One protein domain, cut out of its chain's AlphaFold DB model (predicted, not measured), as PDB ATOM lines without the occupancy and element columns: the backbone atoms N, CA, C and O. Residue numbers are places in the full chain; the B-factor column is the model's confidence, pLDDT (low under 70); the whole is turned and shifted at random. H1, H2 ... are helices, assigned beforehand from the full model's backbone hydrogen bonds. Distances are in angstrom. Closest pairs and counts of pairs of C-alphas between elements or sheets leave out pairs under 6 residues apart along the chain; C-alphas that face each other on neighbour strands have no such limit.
ATOM      1  N   ASP A   5     162.884 128.786 105.804       50.47
ATOM      2  CA  ASP A   5     163.266 127.895 106.916       50.47
ATOM      3  C   ASP A   5     164.128 126.705 106.458       50.47
ATOM      4  O   ASP A   5     164.932 126.185 107.225       50.47
ATOM      5  N   TYR A   6     163.974 126.286 105.195       50.31
ATOM      6  CA  TYR A   6     164.657 125.110 104.650       50.31
ATOM      7  C   TYR A   6     166.160 125.338 104.436       50.31
ATOM      8  O   TYR A   6     166.929 124.389 104.512       50.31
ATOM      9  N   GLU A   7     166.587 126.580 104.182       60.31
ATOM     10  CA  GLU A   7     168.012 126.915 104.043       60.31
ATOM     11  C   GLU A   7     168.689 127.059 105.405       60.31
ATOM     12  O   GLU A   7     169.765 126.500 105.604       60.31
ATOM     13  N   GLY A   8     168.033 127.713 106.372       66.25
ATOM     14  CA  GLY A   8     168.585 127.893 107.719       66.25
ATOM     15  C   GLY A   8     168.831 126.567 108.445       66.25
ATOM     16  O   GLY A   8     169.893 126.366 109.030       66.25
ATOM     17  N   SER A   9     167.894 125.614 108.353       71.25
ATOM     18  CA  SER A   9     168.083 124.284 108.946       71.25
ATOM     19  C   SER A   9     169.195 123.488 108.258       71.25
ATOM     20  O   SER A   9     169.967 122.811 108.930       71.25
ATOM     21  N   LEU A  10     169.327 123.602 106.932       81.06
ATOM     22  CA  LEU A  10     170.344 122.875 106.166       81.06
ATOM     23  C   LEU A  10     171.765 123.388 106.448       81.06
ATOM     24  O   LEU A  10     172.711 122.603 106.483       81.06
ATOM     25  N   VAL A  11     171.913 124.699 106.670       85.44
ATOM     26  CA  VAL A  11     173.178 125.332 107.072       85.44
ATOM     27  C   VAL A  11     173.658 124.755 108.402       85.44
ATOM     28  O   VAL A  11     174.782 124.261 108.498       85.44
ATOM     29  N   LEU A  12     172.781 124.747 109.409       88.44
ATOM     30  CA  LEU A  12     173.106 124.217 110.733       88.44
ATOM     31  C   LEU A  12     173.381 122.709 110.692       88.44
ATOM     32  O   LEU A  12     174.292 122.237 111.363       88.44
ATOM     33  N   GLU A  13     172.655 121.947 109.872       89.06
ATOM     34  CA  GLU A  13     172.920 120.516 109.670       89.06
ATOM     35  C   GLU A  13     174.314 120.255 109.077       89.06
ATOM     36  O   GLU A  13     175.020 119.355 109.540       89.06
ATOM     37  N   LYS A  14     174.738 121.047 108.085       88.94
ATOM     38  CA  LYS A  14     176.078 120.944 107.484       88.94
ATOM     39  C   LYS A  14     177.181 121.305 108.480       88.94
ATOM     40  O   LYS A  14     178.148 120.555 108.606       88.94
ATOM     41  N   LEU A  15     177.011 122.391 109.232       90.50
ATOM     42  CA  LEU A  15     177.949 122.795 110.285       90.50
ATOM     43  C   LEU A  15     178.042 121.733 111.392       90.50
ATOM     44  O   LEU A  15     179.138 121.371 111.822       90.50
ATOM     45  N   ALA A  16     176.904 121.166 111.809       90.31
ATOM     46  CA  ALA A  16     176.853 120.086 112.791       90.31
ATOM     47  C   ALA A  16     177.584 118.824 112.314       90.31
ATOM     48  O   ALA A  16     178.288 118.189 113.098       90.31
ATOM     49  N   ALA A  17     177.460 118.471 111.030       91.44
ATOM     50  CA  ALA A  17     178.159 117.325 110.449       91.44
ATOM     51  C   ALA A  17     179.693 117.472 110.487       91.44
ATOM     52  O   ALA A  17     180.402 116.463 110.507       91.44
ATOM     53  N   LEU A  18     180.195 118.709 110.541       91.75
ATOM     54  CA  LEU A  18     181.619 119.044 110.574       91.75
ATOM     55  C   LEU A  18     182.136 119.415 111.975       91.75
ATOM     56  O   LEU A  18     183.325 119.665 112.129       91.75
ATOM     57  N   ASN A  19     181.284 119.386 113.010       92.19
ATOM     58  CA  ASN A  19     181.577 119.914 114.354       92.19
ATOM     59  C   ASN A  19     181.949 121.411 114.376       92.19
ATOM     60  O   ASN A  19     182.601 121.861 115.308       92.19
ATOM     61  N   LEU A  20     181.487 122.186 113.393       92.12
ATOM     62  CA  LEU A  20     181.709 123.637 113.302       92.12
ATOM     63  C   LEU A  20     180.603 124.447 113.991       92.12
ATOM     64  O   LEU A  20     180.548 125.669 113.890       92.12
ATOM     65  N   MET A  21     179.668 123.763 114.657       92.25
ATOM     66  CA  MET A  21     178.480 124.398 115.215       92.25
ATOM     67  C   MET A  21     178.821 125.317 116.395       92.25
ATOM     68  O   MET A  21     178.308 126.429 116.453       92.25
ATOM     69  N   ASP A  22     179.699 124.880 117.301       92.69
ATOM     70  CA  ASP A  22     180.158 125.709 118.423       92.69
ATOM     71  C   ASP A  22     180.929 126.946 117.932       92.69
ATOM     72  O   ASP A  22     180.651 128.058 118.382       92.69
ATOM     73  N   ASP A  23     181.825 126.769 116.956       93.81
ATOM     74  CA  ASP A  23     182.605 127.861 116.359       93.81
ATOM     75  C   ASP A  23     181.696 128.876 115.652       93.81
ATOM     76  O   ASP A  23     181.874 130.085 115.796       93.81
ATOM     77  N   PHE A  24     180.657 128.401 114.955       91.81
ATOM     78  CA  PHE A  24     179.676 129.267 114.304       91.81
ATOM     79  C   PHE A  24     178.913 130.125 115.315       91.81
ATOM     80  O   PHE A  24     178.813 131.338 115.132       91.81
ATOM     81  N   TYR A  25     178.410 129.536 116.405       90.75
ATOM     82  CA  TYR A  25     177.719 130.307 117.442       90.75
ATOM     83  C   TYR A  25     178.652 131.301 118.138       90.75
ATOM     84  O   TYR A  25     178.244 132.428 118.400       90.75
ATOM     85  N   GLN A  26     179.911 130.928 118.379       93.75
ATOM     86  CA  GLN A  26     180.902 131.842 118.941       93.75
ATOM     87  C   GLN A  26     181.191 133.026 118.005       93.75
ATOM     88  O   GLN A  26     181.317 134.162 118.471       93.75
ATOM     89  N   ALA A  27     181.290 132.767 116.699       93.25
ATOM     90  CA  ALA A  27     181.501 133.795 115.690       93.25
ATOM     91  C   ALA A  27     180.296 134.748 115.597       93.25
ATOM     92  O   ALA A  27     180.491 135.961 115.529       93.25
ATOM     93  N   VAL A  28     179.068 134.224 115.686       90.50
ATOM     94  CA  VAL A  28     177.830 135.021 115.766       90.50
ATOM     95  C   VAL A  28     177.793 135.877 117.036       90.50
ATOM     96  O   VAL A  28     177.604 137.084 116.936       90.50
ATOM     97  N   ASP A  29     178.051 135.299 118.212       89.81
ATOM     98  CA  ASP A  29     178.064 136.028 119.493       89.81
ATOM     99  C   ASP A  29     179.135 137.133 119.548       89.81
ATOM    100  O   ASP A  29     179.018 138.089 120.317       89.81
ATOM    101  N   SER A  30     180.198 136.991 118.752       91.69
ATOM    102  CA  SER A  30     181.309 137.945 118.670       91.69
ATOM    103  C   SER A  30     181.183 138.934 117.505       91.69
ATOM    104  O   SER A  30     182.122 139.700 117.282       91.69
ATOM    105  N   ASP A  31     180.076 138.904 116.748       88.56
ATOM    106  CA  ASP A  31     179.877 139.671 115.508       88.56
ATOM    107  C   ASP A  31     181.034 139.491 114.491       88.56
ATOM    108  O   ASP A  31     181.370 140.393 113.716       88.56
ATOM    109  N   ASN A  32     181.690 138.322 114.489       92.56
ATOM    110  CA  ASN A  32     182.843 138.043 113.637       92.56
ATOM    111  C   ASN A  32     182.409 137.512 112.267       92.56
ATOM    112  O   ASN A  32     182.434 136.312 111.992       92.56
ATOM    113  N   ILE A  33     182.024 138.438 111.390       90.50
ATOM    114  CA  ILE A  33     181.530 138.131 110.044       90.50
ATOM    115  C   ILE A  33     182.543 137.334 109.209       90.50
ATOM    116  O   ILE A  33     182.152 136.394 108.520       90.50
ATOM    117  N   ASP A  34     183.834 137.663 109.289       92.62
ATOM    118  CA  ASP A  34     184.878 136.968 108.523       92.62
ATOM    119  C   ASP A  34     184.991 135.482 108.924       92.62
ATOM    120  O   ASP A  34     185.189 134.602 108.081       92.62
ATOM    121  N   GLU A  35     184.823 135.190 110.216       93.12
ATOM    122  CA  GLU A  35     184.839 133.828 110.756       93.12
ATOM    123  C   GLU A  35     183.558 133.068 110.388       93.12
ATOM    124  O   GLU A  35     183.637 131.925 109.945       93.12
ATOM    125  N   ILE A  36     182.393 133.726 110.446       91.75
ATOM    126  CA  ILE A  36     181.120 133.156 109.977       91.75
ATOM    127  C   ILE A  36     181.225 132.732 108.508       91.75
ATOM    128  O   ILE A  36     180.848 131.613 108.169       91.75
ATOM    129  N   VAL A  37     181.759 133.592 107.633       93.12
ATOM    130  CA  VAL A  37     181.929 133.271 106.205       93.12
ATOM    131  C   VAL A  37     182.842 132.064 106.028       93.12
ATOM    132  O   VAL A  37     182.463 131.120 105.341       93.12
ATOM    133  N   SER A  38     183.993 132.055 106.703       94.44
ATOM    134  CA  SER A  38     184.971 130.965 106.591       94.44
ATOM    135  C   SER A  38     184.375 129.608 106.994       94.44
ATOM    136  O   SER A  38     184.587 128.608 106.311       94.44
ATOM    137  N   LEU A  39     183.579 129.572 108.069       93.25
ATOM    138  CA  LEU A  39     182.912 128.354 108.546       93.25
ATOM    139  C   LEU A  39     181.830 127.861 107.576       93.25
ATOM    140  O   LEU A  39     181.661 126.656 107.385       93.25
ATOM    141  N   LEU A  40     181.090 128.781 106.951       91.19
ATOM    142  CA  LEU A  40     180.071 128.437 105.960       91.19
ATOM    143  C   LEU A  40     180.705 127.936 104.650       91.19
ATOM    144  O   LEU A  40     180.221 126.962 104.073       91.19
ATOM    145  N   GLU A  41     181.811 128.539 104.210       92.56
ATOM    146  CA  GLU A  41     182.595 128.057 103.066       92.56
ATOM    147  C   GLU A  41     183.168 126.653 103.330       92.56
ATOM    148  O   GLU A  41     183.073 125.774 102.470       92.56
ATOM    149  N   GLU A  42     183.698 126.405 104.534       92.38
ATOM    150  CA  GLU A  42     184.188 125.083 104.949       92.38
ATOM    151  C   GLU A  42     183.066 124.031 104.970       92.38
ATOM    152  O   GLU A  42     183.287 122.863 104.643       92.38
ATOM    153  N   ALA A  43     181.836 124.460 105.256       90.62
ATOM    154  CA  ALA A  43     180.633 123.640 105.176       90.62
ATOM    155  C   ALA A  43     180.088 123.421 103.747       90.62
ATOM    156  O   ALA A  43     179.009 122.830 103.570       90.62
ATOM    157  N   GLU A  44     180.830 123.855 102.722       90.00
ATOM    158  CA  GLU A  44     180.442 123.822 101.308       90.00
ATOM    159  C   GLU A  44     179.057 124.455 101.104       90.00
ATOM    160  O   GLU A  44     178.141 123.846 100.530       90.00
ATOM    161  N   ILE A  45     178.860 125.635 101.689       88.81
ATOM    162  CA  ILE A  45     177.650 126.440 101.527       88.81
ATOM    163  C   ILE A  45     177.889 127.455 100.416       88.81
ATOM    164  O   ILE A  45     178.959 128.041 100.316       88.81
ATOM    165  N   ASP A  46     176.893 127.611  99.547       88.31
ATOM    166  CA  ASP A  46     176.979 128.508  98.400       88.31
ATOM    167  C   ASP A  46     176.939 129.980  98.834       88.31
ATOM    168  O   ASP A  46     176.249 130.337  99.795       88.31
ATOM    169  N   ASP A  47     177.629 130.834  98.076       87.44
ATOM    170  CA  ASP A  47     177.717 132.278  98.303       87.44
ATOM    171  C   ASP A  47     176.337 132.946  98.448       87.44
ATOM    172  O   ASP A  47     176.171 133.878  99.243       87.44
ATOM    173  N   GLU A  48     175.317 132.473  97.715       87.69
ATOM    174  CA  GLU A  48     173.948 132.991  97.823       87.69
ATOM    175  C   GLU A  48     173.354 132.715  99.212       87.69
ATOM    176  O   GLU A  48     172.781 133.612  99.837       87.69
ATOM    177  N   THR A  49     173.543 131.502  99.735       86.62
ATOM    178  CA  THR A  49     173.080 131.117 101.071       86.62
ATOM    179  C   THR A  49     173.879 131.830 102.161       86.62
ATOM    180  O   THR A  49     173.284 132.303 103.130       86.62
ATOM    181  N   ILE A  50     175.196 131.996 101.992       89.31
ATOM    182  CA  ILE A  50     176.033 132.776 102.920       89.31
ATOM    183  C   ILE A  50     175.500 134.206 103.034       89.31
ATOM    184  O   ILE A  50     175.274 134.699 104.139       89.31
ATOM    185  N   ALA A  51     175.200 134.856 101.908       89.06
ATOM    186  CA  ALA A  51     174.649 136.209 101.905       89.06
ATOM    187  C   ALA A  51     173.280 136.312 102.610       89.06
ATOM    188  O   ALA A  51     172.951 137.364 103.165       89.06
ATOM    189  N   ILE A  52     172.470 135.249 102.590       86.44
ATOM    190  CA  ILE A  52     171.195 135.184 103.322       86.44
ATOM    191  C   ILE A  52     171.444 135.051 104.827       86.44
ATOM    192  O   ILE A  52     170.829 135.787 105.600       86.44
ATOM    193  N   VAL A  53     172.351 134.161 105.239       85.50
ATOM    194  CA  VAL A  53     172.709 133.946 106.653       85.50
ATOM    195  C   VAL A  53     173.298 135.216 107.260       85.50
ATOM    196  O   VAL A  53     172.845 135.653 108.314       85.50
ATOM    197  N   LEU A  54     174.225 135.878 106.562       87.19
ATOM    198  CA  LEU A  54     174.810 137.140 107.021       87.19
ATOM    199  C   LEU A  54     173.754 138.225 107.238       87.19
ATOM    200  O   LEU A  54     173.774 138.912 108.254       87.19
ATOM    201  N   LYS A  55     172.770 138.331 106.337       86.00
ATOM    202  CA  LYS A  55     171.651 139.264 106.518       86.00
ATOM    203  C   LYS A  55     170.786 138.937 107.732       86.00
ATOM    204  O   LYS A  55     170.198 139.859 108.286       86.00
ATOM    205  N   GLN A  56     170.634 137.668 108.111       82.69
ATOM    206  CA  GLN A  56     169.886 137.297 109.318       82.69
ATOM    207  C   GLN A  56     170.671 137.685 110.571       82.69
ATOM    208  O   GLN A  56     170.129 138.380 111.427       82.69
ATOM    209  N   VAL A  57     171.968 137.359 110.604       81.19
ATOM    210  CA  VAL A  57     172.880 137.732 111.697       81.19
ATOM    211  C   VAL A  57     172.903 139.252 111.908       81.19
ATOM    212  O   VAL A  57     172.698 139.713 113.026       81.19
ATOM    213  N   GLU A  58     173.038 140.051 110.843       78.56
ATOM    214  CA  GLU A  58     173.037 141.521 110.939       78.56
ATOM    215  C   GLU A  58     171.692 142.122 111.389       78.56
ATOM    216  O   GLU A  58     171.665 143.224 111.940       78.56
ATOM    217  N   ASN A  59     170.565 141.442 111.142       71.94
ATOM    218  CA  ASN A  59     169.247 141.929 111.560       71.94
ATOM    219  C   ASN A  59     168.872 141.515 112.994       71.94
ATOM    220  O   ASN A  59     167.903 142.061 113.523       71.94
ATOM    221  N   GLY A  60     169.648 140.635 113.638       60.34
ATOM    222  CA  GLY A  60     169.446 140.235 115.034       60.34
ATOM    223  C   GLY A  60     168.107 139.538 115.312       60.34
ATOM    224  O   GLY A  60     167.601 139.658 116.431       60.34
TER     225      GLY A  60
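AT A GLANCE: This is residues 5 to 60 of the 61 residues of an uncharacterized protein of Bdellovibrionales bacterium (UniProt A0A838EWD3). Look for a helical hairpin, H2 and H3 side by side, with H4 folding back from H3 at a wider angle, and H1 crossing the end where H2 begins and H3 ends. The centres of H2, H3 and H4 make a triangle; the hairpin H2 and H3 is the best-formed contact, and H1 and H4 meet it through few C-alphas. The 56 printed residues hold four named helices, in the order H1, H2, H3, H4, and no named strand; the class is all helix. The whole is compact and rounded, with a radius of gyration of the C-alphas of 10.0 A and spans of 23 by 20 by 17 A.

HOW THE PARTS SIT: Start at H1, residues 5 to 17, and go on to H2, residues 21 to 29: they touch only at the corner, and only just, with residues 12 to 15 of H1 and the closest C-alphas, Leu 15 and Met 21, 5.2 A apart. H3, residues 33 to 42, is the hub, touching three helices. H2 and H3 form a hairpin, opposite ways at a shallow tilt of 19 degrees; their closest C-alphas, Ala 27 and Ile 36, are 5.8 A apart. H1 only just touches H3, with residues 11 to 15, about perpendicular at 74 degrees; the closest C-alphas, Leu 15 and Leu 40, are 7.4 A apart. H3 and H4, residues 47 to 59, form a hairpin and only just touch, Leu 40 to Ile 50 at 6.7 A between closest C-alphas. In H1, H2, H3 and H4 every O i to N i+4 pair is within hydrogen-bond range.

IN THESE COORDINATES: Find C-alpha 5 at (163.266, 127.895, 106.916); from there H1 runs 18.6 A. H2 is 12.4 A long and H3 14.3 A. H4 runs 18.5 A to C-alpha 59 at (169.247, 141.929, 111.560).

THE WHOLE: The two C-alphas farthest apart, Ala 17 and Asn 59, are 26.2 A apart. The printed part has no cut, and its three links are tight. The model's pLDDT is under 70 at residues 5 to 8 and 60.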